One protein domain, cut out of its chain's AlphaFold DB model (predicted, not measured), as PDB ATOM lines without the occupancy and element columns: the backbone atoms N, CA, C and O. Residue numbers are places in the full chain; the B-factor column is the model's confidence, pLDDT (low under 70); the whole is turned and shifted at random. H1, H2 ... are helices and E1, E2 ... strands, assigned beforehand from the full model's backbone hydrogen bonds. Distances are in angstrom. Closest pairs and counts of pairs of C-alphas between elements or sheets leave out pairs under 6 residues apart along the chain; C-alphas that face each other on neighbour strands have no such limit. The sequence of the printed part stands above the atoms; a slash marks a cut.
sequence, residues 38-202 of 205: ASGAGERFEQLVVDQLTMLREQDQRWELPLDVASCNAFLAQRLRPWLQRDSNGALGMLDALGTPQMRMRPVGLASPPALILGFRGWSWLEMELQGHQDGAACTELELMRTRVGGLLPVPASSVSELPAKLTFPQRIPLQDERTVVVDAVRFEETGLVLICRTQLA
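Overview. This is residues 38 to 202 of the 205 residues of an uncharacterized protein of Phycisphaerales bacterium (UniProt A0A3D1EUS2). What does the domain look like? Two strongly twisted sheets, E2 E3 E4 E5 E6 and E1 E9 E8 E7, spread like a tent, only partly face to face with their strands crossed, and E6 runs on into E7 from one sheet to the other. H1 packs on the four-strand sheet, H2 reaches both sheets, and H3 and H4 lie toward the open side. What is it made of? The printed part has 165 residues, with four named helices and nine named strands in the order H1 E1 H2 H3 H4 E2 E3 E4 E5 E6 E7 E8 E9; both sheets are antiparallel and the class is mixed. How large is it? It is compact, with a radius of gyration of the C-alphas of 16.6 A and spans of 49 by 41 by 31 A.

Along the chain. Where is the five-strand sheet? E2 is residues 102 to 105, E3 115 to 121, E4 125 to 132, E5 141 to 149, 24.5 A long, and E6 166 to 168. Where is the four-strand sheet? E1 is residues 62 to 68, E9 192 to 201, 28.7 A long, E8 179 to 189, 28.2 A long, and E7 171 to 174. E8 bends by 55 degrees at residue 185, and C-alpha 201 of E9 is at (152.430, 176.871, 178.383). Where are the helices? H1 is residues 41 to 54, 20.0 A long from C-alpha 41 at (158.364, 162.660, 151.009); H2 is 69 to 78, H3 80 to 87 and H4 94 to 98.

Arrangement. How are the strands paired? E2 E3 E4 E5 E6 form a meander, each strand the antiparallel neighbour of the one before, with N 104 and O 117, N 118 and O 128, N 129 and O 146, and N 142 and O 167 each 2.8 A apart, within hydrogen-bond range. E7 E8 E9 form another, with N 173 and O 181 at 2.8 A and N 187 and O 194 at 2.8 A; E1 is antiparallel to E9, with N 65 and O 195 at 2.9 A. How do the sheets meet? They make a sandwich, two sheets face to face, with 25 pairs of C-alphas within 10 A and strands at 65 degrees. How do the helices stand? H1 is on one face of the four-strand sheet, two layers, at a height of 8.2 A, over none of its strands; its residues 41 to 46 alone touch H2, about perpendicular at 74 degrees, the closest C-alphas being those of Gly 42 and Phe 75, 3.8 A. H2 only grazes both sheets, H4 only grazes the five-strand sheet, and H3 is on neither. In H1, H2, H3 and H4 every O i to N i+4 pair is within hydrogen-bond range.

Size, cuts and confidence. How far does it reach? The two C-alphas farthest apart, those of Glu 58 and Leu 153, are 48.9 A apart. Are there cuts or long links? The printed part has no cut, and the one long link is E5 to E6, 16 residues. Where is confidence low? The pLDDT is under 70 at residues 88 to 92, 94, 107 to 112, 133 to 137, 156 to 164 and 202.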
ATOM      1  N   ALA A  38     159.243 162.440 145.269       75.75
ATOM      2  CA  ALA A  38     159.438 161.090 145.779       75.75
ATOM      3  C   ALA A  38     158.226 160.667 146.625       75.75
ATOM      4  O   ALA A  38     157.722 161.441 147.448       75.75
ATOM      5  N   SER A  39     157.760 159.434 146.433       78.00
ATOM      6  CA  SER A  39     156.680 158.880 147.251       78.00
ATOM      7  C   SER A  39     157.077 158.884 148.736       78.00
ATOM      8  O   SER A  39     158.239 158.641 149.078       78.00
ATOM      9  N   GLY A  40     156.139 159.247 149.613       81.81
ATOM     10  CA  GLY A  40     156.363 159.356 151.060       81.81
ATOM     11  C   GLY A  40     157.242 160.534 151.504       81.81
ATOM     12  O   GLY A  40     157.608 160.613 152.673       81.81
ATOM     13  N   ALA A  41     157.635 161.451 150.610       87.88
ATOM     14  CA  ALA A  41     158.364 162.660 151.009       87.88
ATOM     15  C   ALA A  41     157.475 163.639 151.796       87.88
ATOM     16  O   ALA A  41     157.944 164.235 152.762       87.88
ATOM     17  N   GLY A  42     156.187 163.750 151.448       86.44
ATOM     18  CA  GLY A  42     155.242 164.588 152.190       86.44
ATOM     19  C   GLY A  42     154.960 164.067 153.602       86.44
ATOM     20  O   GLY A  42     154.852 164.860 154.529       86.44
ATOM     21  N   GLU A  43     154.899 162.746 153.785       90.00
ATOM     22  CA  GLU A  43     154.717 162.118 155.106       90.00
ATOM     23  C   GLU A  43     155.931 162.334 156.010       90.00
ATOM     24  O   GLU A  43     155.775 162.685 157.175       90.00
ATOM     25  N   ARG A  44     157.144 162.195 155.462       90.44
ATOM     26  CA  ARG A  44     158.389 162.487 156.190       90.44
ATOM     27  C   ARG A  44     158.467 163.946 156.627       90.44
ATOM     28  O   ARG A  44     158.900 164.222 157.740       90.44
ATOM     29  N   PHE A  45     158.037 164.868 155.767       90.81
ATOM     30  CA  PHE A  45     157.952 166.280 156.123       90.81
ATOM     31  C   PHE A  45     156.946 166.521 157.254       90.81
ATOM     32  O   PHE A  45     157.274 167.199 158.223       90.81
ATOM     33  N   GLU A  46     155.745 165.943 157.165       89.50
ATOM     34  CA  GLU A  46     154.725 166.056 158.216       89.50
ATOM     35  C   GLU A  46     155.238 165.521 159.559       89.50
ATOM     36  O   GLU A  46     155.110 166.206 160.568       89.50
ATOM     37  N   GLN A  47     155.878 164.347 159.561       90.12
ATOM     38  CA  GLN A  47     156.500 163.769 160.754       90.12
ATOM     39  C   GLN A  47     157.567 164.695 161.341       90.12
ATOM     40  O   GLN A  47     157.517 164.985 162.528       90.12
ATOM     41  N   LEU A  48     158.466 165.239 160.511       90.25
ATOM     42  CA  LEU A  48     159.492 166.181 160.963       90.25
ATOM     43  C   LEU A  48     158.869 167.408 161.635       90.25
ATOM     44  O   LEU A  48     159.309 167.808 162.710       90.25
ATOM     45  N   VAL A  49     157.842 168.003 161.025       89.31
ATOM     46  CA  VAL A  49     157.166 169.179 161.591       89.31
ATOM     47  C   VAL A  49     156.475 168.829 162.908       89.31
ATOM     48  O   VAL A  49     156.627 169.564 163.880       89.31
ATOM     49  N   VAL A  50     155.760 167.704 162.979       89.06
ATOM     50  CA  VAL A  50     155.087 167.250 164.209       89.06
ATOM     51  C   VAL A  50     156.095 166.957 165.320       89.06
ATOM     52  O   VAL A  50     155.907 167.416 166.448       89.06
ATOM     53  N   ASP A  51     157.190 166.269 165.012       89.75
ATOM     54  CA  ASP A  51     158.258 165.974 165.968       89.75
ATOM     55  C   ASP A  51     158.874 167.273 166.499       89.75
ATOM     56  O   ASP A  51     159.029 167.451 167.708       89.75
ATOM     57  N   GLN A  52     159.154 168.236 165.616       88.25
ATOM     58  CA  GLN A  52     159.694 169.534 166.019       88.25
ATOM     59  C   GLN A  52     158.703 170.350 166.849       88.25
ATOM     60  O   GLN A  52     159.127 171.006 167.798       88.25
ATOM     61  N   LEU A  53     157.406 170.317 166.540       85.94
ATOM     62  CA  LEU A  53     156.386 171.033 167.310       85.94
ATOM     63  C   LEU A  53     156.153 170.406 168.692       85.94
ATOM     64  O   LEU A  53     155.926 171.131 169.657       85.94
ATOM     65  N   THR A  54     156.232 169.079 168.799       84.69
ATOM     66  CA  THR A  54     155.958 168.342 170.043       84.69
ATOM     67  C   THR A  54     157.178 168.185 170.948       84.69
ATOM     68  O   THR A  54     157.008 167.959 172.151       84.69
ATOM     69  N   MET A  55     158.392 168.369 170.416       86.19
ATOM     70  CA  MET A  55     159.640 168.320 171.176       86.19
ATOM     71  C   MET A  55     159.570 169.209 172.426       86.19
ATOM     72  O   MET A  55     159.195 170.384 172.376       86.19
ATOM     73  N   LEU A  56     159.918 168.621 173.571       81.25
ATOM     74  CA  LEU A  56     159.974 169.316 174.851       81.25
ATOM     75  C   LEU A  56     161.146 170.302 174.835       81.25
ATOM     76  O   LEU A  56     162.290 169.914 174.600       81.25
ATOM     77  N   ARG A  57     160.840 171.577 175.067       83.12
ATOM     78  CA  ARG A  57     161.801 172.679 175.151       83.12
ATOM     79  C   ARG A  57     161.519 173.497 176.401       83.12
ATOM     80  O   ARG A  57     160.422 173.409 176.957       83.12
ATOM     81  N   GLU A  58     162.504 174.274 176.829       80.56
ATOM     82  CA  GLU A  58     162.318 175.214 177.932       80.56
ATOM     83  C   GLU A  58     161.286 176.290 177.549       80.56
ATOM     84  O   GLU A  58     161.121 176.634 176.374       80.56
ATOM     85  N   GLN A  59     160.553 176.798 178.542       79.19
ATOM     86  CA  GLN A  59     159.511 177.800 178.324       79.19
ATOM     87  C   GLN A  59     160.108 179.084 177.732       79.19
ATOM     88  O   GLN A  59     161.158 179.543 178.173       79.19
ATOM     89  N   ASP A  60     159.443 179.642 176.714       80.81
ATOM     90  CA  ASP A  60     159.891 180.821 175.956       80.81
ATOM     91  C   ASP A  60     161.264 180.680 175.269       80.81
ATOM     92  O   ASP A  60     161.789 181.649 174.708       80.81
ATOM     93  N   GLN A  61     161.837 179.473 175.217       86.25
ATOM     94  CA  GLN A  61     163.046 179.229 174.442       86.25
ATOM     95  C   GLN A  61     162.749 179.422 172.953       86.25
ATOM     96  O   GLN A  61     161.855 178.782 172.394       86.25
ATOM     97  N   ARG A  62     163.524 180.297 172.302       88.19
ATOM     98  CA  ARG A  62     163.461 180.487 170.850       88.19
ATOM     99  C   ARG A  62     164.177 179.355 170.131       88.19
ATOM    100  O   ARG A  62     165.290 178.983 170.498       88.19
ATOM    101  N   TRP A  63     163.553 178.854 169.078       92.12
ATOM    102  CA  TRP A  63     164.088 177.807 168.224       92.12
ATOM    103  C   TRP A  63     163.692 178.048 166.768       92.12
ATOM    104  O   TRP A  63     162.744 178.773 166.468       92.12
ATOM    105  N   GLU A  64     164.458 177.459 165.856       92.00
ATOM    106  CA  GLU A  64     164.286 177.638 164.417       92.00
ATOM    107  C   GLU A  64     163.758 176.346 163.784       92.00
ATOM    108  O   GLU A  64     164.248 175.255 164.079       92.00
ATOM    109  N   LEU A  65     162.768 176.478 162.899       91.12
ATOM    110  CA  LEU A  65     162.261 175.389 162.070       91.12
ATOM    111  C   LEU A  65     162.619 175.658 160.604       91.12
ATOM    112  O   LEU A  65     161.927 176.447 159.952       91.12
ATOM    113  N   PRO A  66     163.683 175.034 160.073       90.06
ATOM    114  CA  PRO A  66     164.014 175.148 158.663       90.06
ATOM    115  C   PRO A  66     163.034 174.334 157.814       90.06
ATOM    116  O   PRO A  66     162.833 173.139 158.031       90.06
ATOM    117  N   LEU A  67     162.436 174.992 156.826       90.31
ATOM    118  CA  LEU A  67     161.491 174.433 155.870       90.31
ATOM    119  C   LEU A  67     162.082 174.550 154.464       90.31
ATOM    120  O   LEU A  67     162.092 175.630 153.865       90.31
ATOM    121  N   ASP A  68     162.588 173.443 153.925       90.44
ATOM    122  CA  ASP A  68     163.122 173.436 152.566       90.44
ATOM    123  C   ASP A  68     162.004 173.429 151.514       90.44
ATOM    124  O   ASP A  68     160.914 172.881 151.711       90.44
ATOM    125  N   VAL A  69     162.292 174.029 150.355       89.56
ATOM    126  CA  VAL A  69     161.291 174.176 149.296       89.56
ATOM    127  C   VAL A  69     160.760 172.841 148.777       89.56
ATOM    128  O   VAL A  69     159.569 172.713 148.477       89.56
ATOM    129  N   ALA A  70     161.634 171.847 148.645       88.75
ATOM    130  CA  ALA A  70     161.291 170.566 148.051       88.75
ATOM    131  C   ALA A  70     160.392 169.737 148.977       88.75
ATOM    132  O   ALA A  70     159.400 169.176 148.503       88.75
ATOM    133  N   SER A  71     160.677 169.695 150.280       89.69
ATOM    134  CA  SER A  71     159.861 168.943 151.238       89.69
ATOM    135  C   SER A  71     158.491 169.571 151.447       89.69
ATOM    136  O   SER A  71     157.493 168.845 151.438       89.69
ATOM    137  N   CYS A  72     158.386 170.903 151.532       90.00
ATOM    138  CA  CYS A  72     157.061 171.521 151.593       90.00
ATOM    139  C   CYS A  72     156.279 171.268 150.301       90.00
ATOM    140  O   CYS A  72     155.097 170.963 150.374       90.00
ATOM    141  N   ASN A  73     156.907 171.334 149.120       91.75
ATOM    142  CA  ASN A  73     156.224 170.999 147.867       91.75
ATOM    143  C   ASN A  73     155.731 169.550 147.832       91.75
ATOM    144  O   ASN A  73     154.617 169.293 147.370       91.75
ATOM    145  N   ALA A  74     156.506 168.612 148.381       90.50
ATOM    146  CA  ALA A  74     156.066 167.233 148.534       90.50
ATOM    147  C   ALA A  74     154.852 167.117 149.473       90.50
ATOM    148  O   ALA A  74     153.910 166.383 149.167       90.50
ATOM    149  N   PHE A  75     154.831 167.866 150.579       90.56
ATOM    150  CA  PHE A  75     153.675 167.938 151.475       90.56
ATOM    151  C   PHE A  75     152.449 168.564 150.798       90.56
ATOM    152  O   PHE A  75     151.362 167.981 150.841       90.56
ATOM    153  N   LEU A  76     152.619 169.701 150.116       90.06
ATOM    154  CA  LEU A  76     151.562 170.378 149.360       90.06
ATOM    155  C   LEU A  76     150.944 169.448 148.306       90.06
ATOM    156  O   LEU A  76     149.728 169.445 148.118       90.06
ATOM    157  N   ALA A  77     151.766 168.613 147.668       89.12
ATOM    158  CA  ALA A  77     151.319 167.657 146.667       89.12
ATOM    159  C   ALA A  77     150.612 166.421 147.239       89.12
ATOM    160  O   ALA A  77     149.618 165.972 146.669       89.12
ATOM    161  N   GLN A  78     151.122 165.851 148.333       89.56
ATOM    162  CA  GLN A  78     150.694 164.531 148.820       89.56
ATOM    163  C   GLN A  78     149.704 164.601 149.989       89.56
ATOM    164  O   GLN A  78     148.852 163.725 150.125       89.56
ATOM    165  N   ARG A  79     149.822 165.612 150.855       88.62
ATOM    166  CA  ARG A  79     149.197 165.626 152.189       88.62
ATOM    167  C   ARG A  79     148.252 166.796 152.422       88.62
ATOM    168  O   ARG A  79     147.264 166.610 153.126       88.62
ATOM    169  N   LEU A  80     148.473 167.945 151.780       86.81
ATOM    170  CA  LEU A  80     147.624 169.131 151.960       86.81
ATOM    171  C   LEU A  80     146.143 168.849 151.682       86.81
ATOM    172  O   LEU A  80     145.285 169.219 152.478       86.81
ATOM    173  N   ARG A  81     145.831 168.184 150.561       85.19
ATOM    174  CA  ARG A  81     144.439 167.915 150.181       85.19
ATOM    175  C   ARG A  81     143.736 166.972 151.172       85.19
ATOM    176  O   ARG A  81     142.694 167.374 151.683       85.19
ATOM    177  N   PRO A  82     144.280 165.782 151.504       85.19
ATOM    178  CA  PRO A  82     143.707 164.935 152.554       85.19
ATOM    179  C   PRO A  82     143.592 165.630 153.915       85.19
ATOM    180  O   PRO A  82     142.629 165.396 154.644       85.19
ATOM    181  N   TRP A  83     144.566 166.478 154.263       82.88
ATOM    182  CA  TRP A  83     144.576 167.217 155.523       82.88
ATOM    183  C   TRP A  83     143.417 168.212 155.605       82.88
ATOM    184  O   TRP A  83     142.643 168.166 156.557       82.88
ATOM    185  N   LEU A  84     143.214 169.026 154.567       81.06
ATOM    186  CA  LEU A  84     142.101 169.977 154.527       81.06
ATOM    187  C   LEU A  84     140.742 169.286 154.422       81.06
ATOM    188  O   LEU A  84     139.797 169.734 155.053       81.06
ATOM    189  N   GLN A  85     140.632 168.161 153.706       83.88
ATOM    190  CA  GLN A  85     139.377 167.396 153.644       83.88
ATOM    191  C   GLN A  85     138.907 166.925 155.020       83.88
ATOM    192  O   GLN A  85     137.700 166.830 155.249       83.88
ATOM    193  N   ARG A  86     139.850 166.625 155.923       80.44
ATOM    194  CA  ARG A  86     139.555 166.237 157.304       80.44
ATOM    195  C   ARG A  86     139.017 167.407 158.125       80.44
ATOM    196  O   ARG A  86     138.145 167.187 158.954       80.44
ATOM    197  N   ASP A  87     139.541 168.608 157.901       73.69
ATOM    198  CA  ASP A  87     139.212 169.796 158.695       73.69
ATOM    199  C   ASP A  87     137.950 170.517 158.182       73.69
ATOM    200  O   ASP A  87     137.113 170.967 158.958       73.69
ATOM    201  N   SER A  88     137.752 170.566 156.860       68.12
ATOM    202  CA  SER A  88     136.725 171.399 156.218       68.12
ATOM    203  C   SER A  88     135.432 170.667 155.826       68.12
ATOM    204  O   SER A  88     134.660 171.168 155.004       68.12
ATOM    205  N   ASN A  89     135.170 169.473 156.380       68.06
ATOM    206  CA  ASN A  89     134.012 168.628 156.034       68.06
ATOM    207  C   ASN A  89     133.830 168.419 154.511       68.06
ATOM    208  O   ASN A  89     132.712 168.297 154.010       68.06
ATOM    209  N   GLY A  90     134.935 168.380 153.759       62.84
ATOM    210  CA  GLY A  90     134.949 168.085 152.323       62.84
ATOM    211  C   GLY A  90     134.844 169.284 151.372       62.84
ATOM    212  O   GLY A  90     135.061 169.089 150.178       62.84
ATOM    213  N   ALA A  91     134.585 170.507 151.846       66.38
ATOM    214  CA  ALA A  91     134.643 171.702 151.002       66.38
ATOM    215  C   ALA A  91     136.068 172.278 151.010       66.38
ATOM    216  O   ALA A  91     136.491 172.882 151.994       66.38
ATOM    217  N   LEU A  92     136.833 172.088 149.932       66.81
ATOM    218  CA  LEU A  92     138.218 172.576 149.845       66.81
ATOM    219  C   LEU A  92     138.333 173.989 149.248       66.81
ATOM    220  O   LEU A  92     139.446 174.472 149.020       66.81
ATOM    221  N   GLY A  93     137.190 174.633 148.975       71.44
ATOM    222  CA  GLY A  93     137.092 176.000 148.466       71.44
ATOM    223  C   GLY A  93     138.011 176.230 147.269       71.44
ATOM    224  O   GLY A  93     137.941 175.534 146.252       71.44
ATOM    225  N   MET A  94     138.925 177.185 147.424       68.62
ATOM    226  CA  MET A  94     139.906 177.564 146.415       68.62
ATOM    227  C   MET A  94     140.766 176.404 145.872       68.62
ATOM    228  O   MET A  94     141.127 176.433 144.697       68.62
ATOM    229  N   LEU A  95     141.082 175.361 146.652       71.81
ATOM    230  CA  LEU A  95     141.907 174.244 146.158       71.81
ATOM    231  C   LEU A  95     141.193 173.361 145.135       71.81
ATOM    232  O   LEU A  95     141.849 172.823 144.241       71.81
ATOM    233  N   ASP A  96     139.869 173.228 145.222       73.69
ATOM    234  CA  ASP A  96     139.110 172.513 144.191       73.69
ATOM    235  C   ASP A  96     139.104 173.298 142.870       73.69
ATOM    236  O   ASP A  96     139.119 172.697 141.794       73.69
ATOM    237  N   ALA A  97     139.149 174.632 142.938       73.88
ATOM    238  CA  ALA A  97     139.173 175.506 141.766       73.88
ATOM    239  C   ALA A  97     140.579 175.685 141.160       73.88
ATOM    240  O   ALA A  97     140.730 175.756 139.936       73.88
ATOM    241  N   LEU A  98     141.607 175.785 142.004       75.00
ATOM    242  CA  LEU A  98     142.970 176.157 141.618       75.00
ATOM    243  C   LEU A  98     143.945 174.974 141.546       75.00
ATOM    244  O   LEU A  98     145.044 175.126 141.017       75.00
ATOM    245  N   GLY A  99     143.559 173.794 142.028       81.44
ATOM    246  CA  GLY A  99     144.410 172.609 142.022       81.44
ATOM    247  C   GLY A  99     145.547 172.668 143.047       81.44
ATOM    248  O   GLY A  99     145.551 173.478 143.973       81.44
ATOM    249  N   THR A 100     146.516 171.766 142.895       86.69
ATOM    250  CA  THR A 100     147.608 171.583 143.860       86.69
ATOM    251  C   THR A 100     148.581 172.771 143.854       86.69
ATOM    252  O   THR A 100     149.160 173.064 142.801       86.69
ATOM    253  N   PRO A 101     148.819 173.434 144.998       88.69
ATOM    254  CA  PRO A 101     149.810 174.496 145.094       88.69
ATOM    255  C   PRO A 101     151.230 173.950 144.983       88.69
ATOM    256  O   PRO A 101     151.535 172.857 145.456       88.69
ATOM    257  N   GLN A 102     152.122 174.762 144.425       90.88
ATOM    258  CA  GLN A 102     153.558 174.551 144.519       90.88
ATOM    259  C   GLN A 102     154.250 175.868 144.837       90.88
ATOM    260  O   GLN A 102     153.968 176.895 144.223       90.88
ATOM    261  N   MET A 103     155.171 175.828 145.782       90.00
ATOM    262  CA  MET A 103     155.942 176.969 146.219       90.00
ATOM    263  C   MET A 103     157.320 177.024 145.563       90.00
ATOM    264  O   MET A 103     157.955 176.008 145.269       90.00
ATOM    265  N   ARG A 104     157.800 178.244 145.353       89.19
ATOM    266  CA  ARG A 104     159.135 178.535 144.851       89.19
ATOM    267  C   ARG A 104     159.666 179.786 145.527       89.19
ATOM    268  O   ARG A 104     158.973 180.792 145.614       89.19
ATOM    269  N   MET A 105     160.930 179.748 145.915       86.75
ATOM    270  CA  MET A 105     161.633 180.936 146.380       86.75
ATOM    271  C   MET A 105     162.127 181.738 145.180       86.75
ATOM    272  O   MET A 105     162.702 181.188 144.231       86.75
ATOM    273  N   ARG A 106     161.882 183.049 145.194       82.00
ATOM    274  CA  ARG A 106     162.549 183.951 144.262       82.00
ATOM    275  C   ARG A 106     164.038 183.978 144.616       82.00
ATOM    276  O   ARG A 106     164.352 184.255 145.770       82.00
ATOM    277  N   PRO A 107     164.939 183.741 143.645       66.62
ATOM    278  CA  PRO A 107     166.367 183.871 143.896       66.62
ATOM    279  C   PRO A 107     166.672 185.282 144.398       66.62
ATOM    280  O   PRO A 107     166.233 186.266 143.795       66.62
ATOM    281  N   VAL A 108     167.395 185.362 145.513       63.41
ATOM    282  CA  VAL A 108     167.821 186.630 146.102       63.41
ATOM    283  C   VAL A 108     168.780 187.293 145.118       63.41
ATOM    284  O   VAL A 108     169.861 186.785 144.837       63.41
ATOM    285  N   GLY A 109     168.347 188.405 144.533       58.56
ATOM    286  CA  GLY A 109     169.171 189.244 143.674       58.56
ATOM    287  C   GLY A 109     169.425 190.582 144.353       58.56
ATOM    288  O   GLY A 109     168.598 191.043 145.134       58.56
ATOM    289  N   LEU A 110     170.526 191.246 143.994       53.56
ATOM    290  CA  LEU A 110     170.950 192.550 144.535       53.56
ATOM    291  C   LEU A 110     169.871 193.656 144.516       53.56
ATOM    292  O   LEU A 110     170.017 194.645 145.224       53.56
ATOM    293  N   ALA A 111     168.810 193.512 143.716       59.44
ATOM    294  CA  ALA A 111     167.791 194.538 143.489       59.44
ATOM    295  C   ALA A 111     166.356 194.115 143.861       59.44
ATOM    296  O   ALA A 111     165.403 194.802 143.493       59.44
ATOM    297  N   SER A 112     166.146 192.965 144.511       65.44
ATOM    298  CA  SER A 112     164.789 192.520 144.859       65.44
ATOM    299  C   SER A 112     164.754 191.784 146.195       65.44
ATOM    300  O   SER A 112     165.536 190.847 146.373       65.44
ATOM    301  N   PRO A 113     163.832 192.147 147.108       71.50
ATOM    302  CA  PRO A 113     163.663 191.413 148.353       71.50
ATOM    303  C   PRO A 113     163.284 189.952 148.069       71.50
ATOM    304  O   PRO A 113     162.611 189.684 147.058       71.50
ATOM    305  N   PRO A 114     163.663 189.012 148.955       76.94
ATOM    306  CA  PRO A 114     163.217 187.633 148.851       76.94
ATOM    307  C   PRO A 114     161.687 187.582 148.845       76.94
ATOM    308  O   PRO A 114     161.012 188.355 149.527       76.94
ATOM    309  N   ALA A 115     161.144 186.688 148.028       83.81
ATOM    310  CA  ALA A 115     159.709 186.504 147.892       83.81
ATOM    311  C   ALA A 115     159.387 185.020 147.726       83.81
ATOM    312  O   ALA A 115     160.114 184.286 147.049       83.81
ATOM    313  N   LEU A 116     158.276 184.603 148.318       86.88
ATOM    314  CA  LEU A 116     157.683 183.291 148.141       86.88
ATOM    315  C   LEU A 116     156.665 183.376 147.004       86.88
ATOM    316  O   LEU A 116     155.722 184.162 147.053       86.88
ATOM    317  N   ILE A 117     156.854 182.562 145.975       88.38
ATOM    318  CA  ILE A 117     155.929 182.445 144.853       88.38
ATOM    319  C   ILE A 117     155.117 181.171 145.049       88.38
ATOM    320  O   ILE A 117     155.688 180.086 145.131       88.38
ATOM    321  N   LEU A 118     153.795 181.294 145.091       88.62
ATOM    322  CA  LEU A 118     152.858 180.179 145.076       88.62
ATOM    323  C   LEU A 118     152.244 180.063 143.684       88.62
ATOM    324  O   LEU A 118     151.672 181.015 143.158       88.62
ATOM    325  N   GLY A 119     152.394 178.893 143.079       88.19
ATOM    326  CA  GLY A 119     151.841 178.546 141.784       88.19
ATOM    327  C   GLY A 119     150.677 177.581 141.923       88.19
ATOM    328  O   GLY A 119     150.771 176.607 142.667       88.19
ATOM    329  N   PHE A 120     149.615 177.819 141.166       86.75
ATOM    330  CA  PHE A 120     148.437 176.966 141.124       86.75
ATOM    331  C   PHE A 120     148.033 176.683 139.679       86.75
ATOM    332  O   PHE A 120     148.115 177.553 138.807       86.75
ATOM    333  N   ARG A 121     147.559 175.464 139.423       83.50
ATOM    334  CA  ARG A 121     147.066 175.046 138.110       83.50
ATOM    335  C   ARG A 121     145.630 174.548 138.220       83.50
ATOM    336  O   ARG A 121     145.386 173.357 138.407       83.50
ATOM    337  N   GLY A 122     144.709 175.488 138.042       76.81
ATOM    338  CA  GLY A 122     143.282 175.228 137.883       76.81
ATOM    339  C   GLY A 122     142.897 175.244 136.405       76.81
ATOM    340  O   GLY A 122     143.546 174.621 135.560       76.81
ATOM    341  N   TRP A 123     141.861 176.020 136.072       70.81
ATOM    342  CA  TRP A 123     141.480 176.284 134.678       70.81
ATOM    343  C   TRP A 123     142.553 177.063 133.894       70.81
ATOM    344  O   TRP A 123     142.736 176.857 132.688       70.81
ATOM    345  N   SER A 124     143.275 177.937 134.589       78.62
ATOM    346  CA  SER A 124     144.426 178.689 134.099       78.62
ATOM    347  C   SER A 124     145.590 178.573 135.083       78.62
ATOM    348  O   SER A 124     145.446 178.054 136.195       78.62
ATOM    349  N   TRP A 125     146.761 179.028 134.648       84.88
ATOM    350  CA  TRP A 125     147.918 179.176 135.520       84.88
ATOM    351  C   TRP A 125     147.747 180.413 136.405       84.88
ATOM    352  O   TRP A 125     147.438 181.478 135.875       84.88
ATOM    353  N   LEU A 126     147.963 180.287 137.714       85.44
ATOM    354  CA  LEU A 126     147.904 181.393 138.668       85.44
ATOM    355  C   LEU A 126     149.194 181.445 139.493       85.44
ATOM    356  O   LEU A 126     149.619 180.434 140.043       85.44
ATOM    357  N   GLU A 127     149.785 182.629 139.603       87.62
ATOM    358  CA  GLU A 127     150.936 182.917 140.458       87.62
ATOM    359  C   GLU A 127     150.549 183.949 141.504       87.62
ATOM    360  O   GLU A 127     149.953 184.976 141.179       87.62
ATOM    361  N   MET A 128     150.952 183.702 142.740       86.62
ATOM    362  CA  MET A 128     150.857 184.633 143.853       86.62
ATOM    363  C   MET A 128     152.241 184.863 144.419       86.62
ATOM    364  O   MET A 128     153.016 183.928 144.588       86.62
ATOM    365  N   GLU A 129     152.553 186.110 144.710       87.62
ATOM    366  CA  GLU A 129     153.854 186.537 145.191       87.62
ATOM    367  C   GLU A 129     153.696 187.168 146.568       87.62
ATOM    368  O   GLU A 129     153.135 188.257 146.696       87.62
ATOM    369  N   LEU A 130     154.201 186.472 147.578       85.56
ATOM    370  CA  LEU A 130     154.251 186.916 148.962       85.56
ATOM    371  C   LEU A 130     155.647 187.457 149.251       85.56
ATOM    372  O   LEU A 130     156.646 186.767 149.036       85.56
ATOM    373  N   GLN A 131     155.725 188.683 149.744       85.56
ATOM    374  CA  GLN A 131     156.983 189.339 150.073       85.56
ATOM    375  C   GLN A 131     156.985 189.732 151.543       85.56
ATOM    376  O   GLN A 131     155.992 190.243 152.052       85.56
ATOM    377  N   GLY A 132     158.097 189.478 152.226       78.75
ATOM    378  CA  GLY A 132     158.266 189.943 153.593       78.75
ATOM    379  C   GLY A 132     158.580 191.432 153.651       78.75
ATOM    380  O   GLY A 132     159.375 191.924 152.844       78.75
ATOM    381  N   HIS A 133     157.993 192.138 154.618       69.81
ATOM    382  CA  HIS A 133     158.445 193.484 154.951       69.81
ATOM    383  C   HIS A 133     159.855 193.383 155.552       69.81
ATOM    384  O   HIS A 133     160.075 192.648 156.519       69.81
ATOM    385  N   GLN A 134     160.836 194.043 154.930       63.25
ATOM    386  CA  GLN A 134     162.241 193.960 155.333       63.25
ATOM    387  C   GLN A 134     162.535 194.903 156.506       63.25
ATOM    388  O   GLN A 134     163.189 195.925 156.327       63.25
ATOM    389  N   ASP A 135     162.109 194.523 157.707       53.97
ATOM    390  CA  ASP A 135     162.625 195.086 158.962       53.97
ATOM    391  C   ASP A 135     163.697 194.134 159.537       53.97
ATOM    392  O   ASP A 135     163.538 193.486 160.569       53.97
ATOM    393  N   GLY A 136     164.812 193.984 158.809       60.53
ATOM    394  CA  GLY A 136     165.949 193.139 159.205       60.53
ATOM    395  C   GLY A 136     165.964 191.724 158.602       60.53
ATOM    396  O   GLY A 136     165.430 191.482 157.522       60.53
ATOM    397  N   ALA A 137     166.656 190.788 159.270       69.00
ATOM    398  CA  ALA A 137     166.881 189.422 158.771       69.00
ATOM    399  C   ALA A 137     165.659 188.493 158.904       69.00
ATOM    400  O   ALA A 137     165.635 187.434 158.283       69.00
ATOM    401  N   ALA A 138     164.661 188.863 159.706       79.06
ATOM    402  CA  ALA A 138     163.439 188.095 159.908       79.06
ATOM    403  C   ALA A 138     162.222 188.994 159.666       79.06
ATOM    404  O   ALA A 138     162.182 190.130 160.124       79.06
ATOM    405  N   CYS A 139     161.234 188.475 158.947       81.50
ATOM    406  CA  CYS A 139     160.015 189.177 158.584       81.50
ATOM    407  C   CYS A 139     158.894 188.817 159.561       81.50
ATOM    408  O   CYS A 139     158.549 187.647 159.728       81.50
ATOM    409  N   THR A 140     158.296 189.831 160.176       83.44
ATOM    410  CA  THR A 140     157.094 189.706 161.018       83.44
ATOM    411  C   THR A 140     155.806 189.897 160.221       83.44
ATOM    412  O   THR A 140     154.714 189.666 160.735       83.44
ATOM    413  N   GLU A 141     155.912 190.276 158.948       84.00
ATOM    414  CA  GLU A 141     154.775 190.490 158.061       84.00
ATOM    415  C   GLU A 141     155.094 189.998 156.646       84.00
ATOM    416  O   GLU A 141     156.170 190.278 156.112       84.00
ATOM    417  N   LEU A 142     154.146 189.279 156.041       84.06
ATOM    418  CA  LEU A 142     154.161 188.851 154.642       84.06
ATOM    419  C   LEU A 142     152.989 189.504 153.908       84.06
ATOM    420  O   LEU A 142     151.842 189.356 154.322       84.06
ATOM    421  N   GLU A 143     153.261 190.191 152.807       85.38
ATOM    422  CA  GLU A 143     152.258 190.882 151.998       85.38
ATOM    423  C   GLU A 143     152.135 190.243 150.613       85.38
ATOM    424  O   GLU A 143     153.131 189.901 149.969       85.38
ATOM    425  N   LEU A 144     150.897 190.077 150.141       84.38
ATOM    426  CA  LEU A 144     150.604 189.626 148.785       84.38
ATOM    427  C   LEU A 144     150.827 190.781 147.803       84.38
ATOM    428  O   LEU A 144     149.925 191.559 147.500       84.38
ATOM    429  N   MET A 145     152.039 190.867 147.266       83.62
ATOM    430  CA  MET A 145     152.459 191.957 146.382       83.62
ATOM    431  C   MET A 145     151.909 191.825 144.968       83.62
ATOM    432  O   MET A 145     151.715 192.818 144.261       83.62
ATOM    433  N   ARG A 146     151.716 190.589 144.497       82.69
ATOM    434  CA  ARG A 146     151.324 190.356 143.109       82.69
ATOM    435  C   ARG A 146     150.541 189.069 142.935       82.69
ATOM    436  O   ARG A 146     150.924 188.030 143.453       82.69
ATOM    437  N   THR A 147     149.495 189.141 142.116       84.00
ATOM    438  CA  THR A 147     148.776 187.973 141.596       84.00
ATOM    439  C   THR A 147     148.768 188.037 140.068       84.00
ATOM    440  O   THR A 147     148.522 189.103 139.496       84.00
ATOM    441  N   ARG A 148     149.078 186.934 139.380       83.88
ATOM    442  CA  ARG A 148     149.121 186.857 137.909       83.88
ATOM    443  C   ARG A 148     148.418 185.623 137.381       83.88
ATOM    444  O   ARG A 148     148.646 184.537 137.893       83.88
ATOM    445  N   VAL A 149     147.677 185.767 136.287       81.94
ATOM    446  CA  VAL A 149     147.162 184.644 135.495       81.94
ATOM    447  C   VAL A 149     147.989 184.471 134.224       81.94
ATOM    448  O   VAL A 149     148.342 185.444 133.552       81.94
ATOM    449  N   GLY A 150     148.345 183.227 133.902       76.94
ATOM    450  CA  GLY A 150     149.180 182.905 132.747       76.94
ATOM    451  C   GLY A 150     150.594 183.485 132.820       76.94
ATOM    452  O   GLY A 150     151.229 183.667 131.788       76.94
ATOM    453  N   GLY A 151     151.058 183.858 134.021       72.56
ATOM    454  CA  GLY A 151     152.370 184.471 134.255       72.56
ATOM    455  C   GLY A 151     152.505 185.911 133.740       72.56
ATOM    456  O   GLY A 151     153.554 186.528 133.919       72.56
ATOM    457  N   LEU A 152     151.453 186.468 133.128       74.50
ATOM    458  CA  LEU A 152     151.507 187.742 132.404       74.50
ATOM    459  C   LEU A 152     150.431 188.728 132.851       74.50
ATOM    460  O   LEU A 152     150.735 189.899 133.069       74.50
ATOM    461  N   LEU A 153     149.183 188.276 132.986       78.62
ATOM    462  CA  LEU A 153     148.057 189.167 133.252       78.62
ATOM    463  C   LEU A 153     147.944 189.430 134.755       78.62
ATOM    464  O   LEU A 153     147.700 188.478 135.497       78.62
ATOM    465  N   PRO A 154     148.116 190.676 135.232       79.75
ATOM    466  CA  PRO A 154     147.905 190.988 136.635       79.75
ATOM    467  C   PRO A 154     146.430 190.796 136.984       79.75
ATOM    468  O   PRO A 154     145.544 191.253 136.260       79.75
ATOM    469  N   VAL A 155     146.175 190.136 138.107       76.00
ATOM    470  CA  VAL A 155     144.836 190.001 138.678       76.00
ATOM    471  C   VAL A 155     144.818 190.755 140.004       76.00
ATOM    472  O   VAL A 155     145.772 190.630 140.775       76.00
ATOM    473  N   PRO A 156     143.785 191.567 140.284       67.06
ATOM    474  CA  PRO A 156     143.659 192.214 141.580       67.06
ATOM    475  C   PRO A 156     143.621 191.162 142.689       67.06
ATOM    476  O   PRO A 156     142.843 190.213 142.608       67.06
ATOM    477  N   ALA A 157     144.410 191.348 143.749       62.75
ATOM    478  CA  ALA A 157     144.390 190.461 144.914       62.75
ATOM    479  C   ALA A 157     142.977 190.339 145.521       62.75
ATOM    480  O   ALA A 157     142.586 189.267 145.964       62.75
ATOM    481  N   SER A 158     142.164 191.400 145.431       60.59
ATOM    482  CA  SER A 158     140.755 191.411 145.852       60.59
ATOM    483  C   SER A 158     139.857 190.435 145.087       60.59
ATOM    484  O   SER A 158     138.799 190.065 145.586       60.59
ATOM    485  N   SER A 159     140.257 190.013 143.883       61.28
ATOM    486  CA  SER A 159     139.540 188.990 143.106       61.28
ATOM    487  C   SER A 159     139.792 187.577 143.639       61.28
ATOM    488  O   SER A 159     139.068 186.655 143.277       61.28
ATOM    489  N   VAL A 160     140.797 187.405 144.505       62.25
ATOM    490  CA  VAL A 160     141.060 186.176 145.256       62.25
ATOM    491  C   VAL A 160     140.620 186.404 146.702       62.25
ATOM    492  O   VAL A 160     141.425 186.492 147.622       62.25
ATOM    493  N   SER A 161     139.312 186.578 146.887       51.53
ATOM    494  CA  SER A 161     138.688 187.076 148.122       51.53
ATOM    495  C   SER A 161     138.907 186.217 149.374       51.53
ATOM    496  O   SER A 161     138.596 186.669 150.471       51.53
ATOM    497  N   GLU A 162     139.411 184.990 149.229       60.22
ATOM    498  CA  GLU A 162     139.633 184.053 150.338       60.22
ATOM    499  C   GLU A 162     141.050 184.117 150.927       60.22
ATOM    500  O   GLU A 162     141.285 183.555 151.995       60.22
ATOM    501  N   LEU A 163     142.001 184.798 150.275       62.50
ATOM    502  CA  LEU A 163     143.361 184.915 150.797       62.50
ATOM    503  C   LEU A 163     143.554 186.231 151.553       62.50
ATOM    504  O   LEU A 163     143.243 187.299 151.018       62.50
ATOM    505  N   PRO A 164     144.122 186.191 152.772       65.50
ATOM    506  CA  PRO A 164     144.487 187.412 153.460       65.50
ATOM    507  C   PRO A 164     145.555 188.136 152.635       65.50
ATOM    508  O   PRO A 164     146.597 187.571 152.305       65.50
ATOM    509  N   ALA A 165     145.307 189.407 152.314       73.81
ATOM    510  CA  ALA A 165     146.274 190.246 151.601       73.81
ATOM    511  C   ALA A 165     147.588 190.418 152.385       73.81
ATOM    512  O   ALA A 165     148.627 190.726 151.803       73.81
ATOM    513  N   LYS A 166     147.535 190.200 153.705       81.75
ATOM    514  CA  LYS A 166     148.656 190.309 154.628       81.75
ATOM    515  C   LYS A 166     148.579 189.210 155.684       81.75
ATOM    516  O   LYS A 166     147.527 189.012 156.288       81.75
ATOM    517  N   LEU A 167     149.694 188.535 155.930       81.38
ATOM    518  CA  LEU A 167     149.872 187.588 157.024       81.38
ATOM    519  C   LEU A 167     150.827 188.209 158.049       81.38
ATOM    520  O   LEU A 167     151.954 188.565 157.710       81.38
ATOM    521  N   THR A 168     150.365 188.371 159.285       84.69
ATOM    522  CA  THR A 168     151.126 188.996 160.374       84.69
ATOM    523  C   THR A 168     151.557 187.958 161.406       84.69
ATOM    524  O   THR A 168     150.842 186.989 161.658       84.69
ATOM    525  N   PHE A 169     152.720 188.167 162.012       84.06
ATOM    526  CA  PHE A 169     153.241 187.401 163.139       84.06
ATOM    527  C   PHE A 169     153.261 188.298 164.396       84.06
ATOM    528  O   PHE A 169     153.418 189.515 164.266       84.06
ATOM    529  N   PRO A 170     153.081 187.753 165.614       85.06
ATOM    530  CA  PRO A 170     153.115 186.333 165.947       85.06
ATOM    531  C   PRO A 170     151.828 185.555 165.618       85.06
ATOM    532  O   PRO A 170     150.723 186.046 165.833       85.06
ATOM    533  N   GLN A 171     151.976 184.310 165.157       85.44
ATOM    534  CA  GLN A 171     150.880 183.345 164.967       85.44
ATOM    535  C   GLN A 171     150.915 182.293 166.081       85.44
ATOM    536  O   GLN A 171     151.985 181.787 166.414       85.44
ATOM    537  N   ARG A 172     149.759 181.957 166.666       86.19
ATOM    538  CA  ARG A 172     149.651 181.005 167.785       86.19
ATOM    539  C   ARG A 172     149.056 179.684 167.304       86.19
ATOM    540  O   ARG A 172     147.960 179.670 166.754       86.19
ATOM    541  N   ILE A 173     149.763 178.585 167.546       85.31
ATOM    542  CA  ILE A 173     149.348 177.223 167.205       85.31
ATOM    543  C   ILE A 173     149.135 176.457 168.518       85.31
ATOM    544  O   ILE A 173     150.122 176.111 169.178       85.31
ATOM    545  N   PRO A 174     147.879 176.213 168.936       83.69
ATOM    546  CA  PRO A 174     147.603 175.424 170.129       83.69
ATOM    547  C   PRO A 174     147.930 173.947 169.880       83.69
ATOM    548  O   PRO A 174     147.583 173.386 168.839       83.69
ATOM    549  N   LEU A 175     148.589 173.316 170.847       82.81
ATOM    550  CA  LEU A 175     148.840 171.879 170.887       82.81
ATOM    551  C   LEU A 175     147.804 171.189 171.785       82.81
ATOM    552  O   LEU A 175     147.136 171.819 172.602       82.81
ATOM    553  N   GLN A 176     147.664 169.870 171.630       80.31
ATOM    554  CA  GLN A 176     146.703 169.078 172.411       80.31
ATOM    555  C   GLN A 176     147.065 168.966 173.901       80.31
ATOM    556  O   GLN A 176     146.220 168.586 174.703       80.31
ATOM    557  N   ASP A 177     148.302 169.283 174.275       79.19
ATOM    558  CA  ASP A 177     148.850 169.151 175.625       79.19
ATOM    559  C   ASP A 177     148.961 170.497 176.361       79.19
ATOM    560  O   ASP A 177     149.897 170.721 177.125       79.19
ATOM    561  N   GLU A 178     148.022 171.407 176.092       79.19
ATOM    562  CA  GLU A 178     147.936 172.753 176.684       79.19
ATOM    563  C   GLU A 178     149.138 173.665 176.382       79.19
ATOM    564  O   GLU A 178     149.198 174.802 176.844       79.19
ATOM    565  N   ARG A 179     150.098 173.238 175.558       82.88
ATOM    566  CA  ARG A 179     151.169 174.107 175.062       82.88
ATOM    567  C   ARG A 179     150.703 174.893 173.842       82.88
ATOM    568  O   ARG A 179     149.861 174.453 173.068       82.88
ATOM    569  N   THR A 180     151.283 176.065 173.638       85.88
ATOM    570  CA  THR A 180     151.088 176.883 172.441       85.88
ATOM    571  C   THR A 180     152.438 177.143 171.796       85.88
ATOM    572  O   THR A 180     153.346 177.682 172.430       85.88
ATOM    573  N   VAL A 181     152.583 176.777 170.525       86.50
ATOM    574  CA  VAL A 181     153.733 177.197 169.720       86.50
ATOM    575  C   VAL A 181     153.414 178.557 169.120       86.50
ATOM    576  O   VAL A 181     152.413 178.725 168.426       86.50
ATOM    577  N   VAL A 182     154.261 179.539 169.397       88.56
ATOM    578  CA  VAL A 182     154.161 180.885 168.844       88.56
ATOM    579  C   VAL A 182     155.208 181.024 167.751       88.56
ATOM    580  O   VAL A 182     156.401 180.900 168.018       88.56
ATOM    581  N   VAL A 183     154.768 181.273 166.522       90.00
ATOM    582  CA  VAL A 183     155.640 181.624 165.398       90.00
ATOM    583  C   VAL A 183     155.815 183.136 165.421       90.00
ATOM    584  O   VAL A 183     154.878 183.854 165.083       90.00
ATOM    585  N   ASP A 184     156.976 183.618 165.858       88.31
ATOM    586  CA  ASP A 184     157.253 185.046 166.048       88.31
ATOM    587  C   ASP A 184     157.624 185.752 164.733       88.31
ATOM    588  O   ASP A 184     157.279 186.918 164.548       88.31
ATOM    589  N   ALA A 185     158.335 185.072 163.829       87.25
ATOM    590  CA  ALA A 185     158.774 185.639 162.553       87.25
ATOM    591  C   ALA A 185     159.159 184.552 161.535       87.25
ATOM    592  O   ALA A 185     159.320 183.380 161.878       87.25
ATOM    593  N   VAL A 186     159.361 184.961 160.280       87.62
ATOM    594  CA  VAL A 186     159.833 184.104 159.184       87.62
ATOM    595  C   VAL A 186     161.052 184.720 158.521       87.62
ATOM    596  O   VAL A 186     161.025 185.870 158.096       87.62
ATOM    597  N   ARG A 187     162.122 183.946 158.380       88.00
ATOM    598  CA  ARG A 187     163.320 184.328 157.632       88.00
ATOM    599  C   ARG A 187     163.335 183.624 156.280       88.00
ATOM    600  O   ARG A 187     163.050 182.434 156.187       88.00
ATOM    601  N   PHE A 188     163.669 184.363 155.229       84.44
ATOM    602  CA  PHE A 188     163.851 183.805 153.892       84.44
ATOM    603  C   PHE A 188     165.304 183.360 153.710       84.44
ATOM    604  O   PHE A 188     166.219 184.134 153.982       84.44
ATOM    605  N   GLU A 189     165.507 182.144 153.208       82.25
ATOM    606  CA  GLU A 189     166.824 181.594 152.870       82.25
ATOM    607  C   GLU A 189     166.858 181.150 151.400       82.25
ATOM    608  O   GLU A 189     165.826 181.070 150.734       82.25
ATOM    609  N   GLU A 190     168.041 180.870 150.846       76.62
ATOM    610  CA  GLU A 190     168.177 180.531 149.418       76.62
ATOM    611  C   GLU A 190     167.385 179.274 149.025       76.62
ATOM    612  O   GLU A 190     166.824 179.195 147.929       76.62
ATOM    613  N   THR A 191     167.313 178.299 149.932       78.50
ATOM    614  CA  THR A 191     166.713 176.981 149.695       78.50
ATOM    615  C   THR A 191     165.351 176.798 150.363       78.50
ATOM    616  O   THR A 191     164.763 175.720 150.242       78.50
ATOM    617  N   GLY A 192     164.838 177.803 151.080       84.62
ATOM    618  CA  GLY A 192     163.709 177.600 151.986       84.62
ATOM    619  C   GLY A 192     163.291 178.807 152.814       84.62
ATOM    620  O   GLY A 192     163.664 179.950 152.559       84.62
ATOM    621  N   LEU A 193     162.480 178.515 153.820       87.75
ATOM    622  CA  LEU A 193     162.002 179.458 154.822       87.75
ATOM    623  C   LEU A 193     162.389 178.920 156.194       87.75
ATOM    624  O   LEU A 193     162.320 177.717 156.422       87.75
ATOM    625  N   VAL A 194     162.749 179.794 157.121       89.75
ATOM    626  CA  VAL A 194     162.979 179.422 158.517       89.75
ATOM    627  C   VAL A 194     161.924 180.096 159.370       89.75
ATOM    628  O   VAL A 194     161.830 181.324 159.387       89.75
ATOM    629  N   LEU A 195     161.120 179.300 160.071       89.44
ATOM    630  CA  LEU A 195     160.188 179.826 161.063       89.44
ATOM    631  C   LEU A 195     160.936 180.018 162.383       89.44
ATOM    632  O   LEU A 195     161.595 179.095 162.862       89.44
ATOM    633  N   ILE A 196     160.834 181.210 162.964       90.69
ATOM    634  CA  ILE A 196     161.347 181.507 164.300       90.69
ATOM    635  C   ILE A 196     160.197 181.292 165.273       90.69
ATOM    636  O   ILE A 196     159.200 182.014 165.238       90.69
ATOM    637  N   CYS A 197     160.340 180.284 166.123       91.31
ATOM    638  CA  CYS A 197     159.286 179.794 166.992       91.31
ATOM    639  C   CYS A 197     159.705 179.868 168.461       91.31
ATOM    640  O   CYS A 197     160.888 179.833 168.797       91.31
ATOM    641  N   ARG A 198     158.717 179.900 169.349       90.44
ATOM    642  CA  ARG A 198     158.876 179.671 170.788       90.44
ATOM    643  C   ARG A 198     157.710 178.848 171.314       90.44
ATOM    644  O   ARG A 198     156.630 178.850 170.725       90.44
ATOM    645  N   THR A 199     157.923 178.145 172.417       87.25
ATOM    646  CA  THR A 199     156.889 177.313 173.042       87.25
ATOM    647  C   THR A 199     156.474 177.926 174.376       87.25
ATOM    648  O   THR A 199     157.318 178.198 175.227       87.25
ATOM    649  N   GLN A 200     155.172 178.140 174.548       84.31
ATOM    650  CA  GLN A 200     154.555 178.680 175.759       84.31
ATOM    651  C   GLN A 200     153.609 177.644 176.369       84.31
ATOM    652  O   GLN A 200     153.017 176.843 175.648       84.31
ATOM    653  N   LEU A 201     153.462 177.646 177.690       77.69
ATOM    654  CA  LEU A 201     152.430 176.871 178.383       77.69
ATOM    655  C   LEU A 201     151.151 177.714 178.459       77.69
ATOM    656  O   LEU A 201     151.228 178.919 178.712       77.69
ATOM    657  N   ALA A 202     149.980 177.115 178.232       59.91
ATOM    658  CA  ALA A 202     148.715 177.811 178.443       59.91
ATOM    659  C   ALA A 202     148.634 178.281 179.901       59.91
ATOM    660  O   ALA A 202     148.798 177.495 180.831       59.91
TER     661      ALA A 202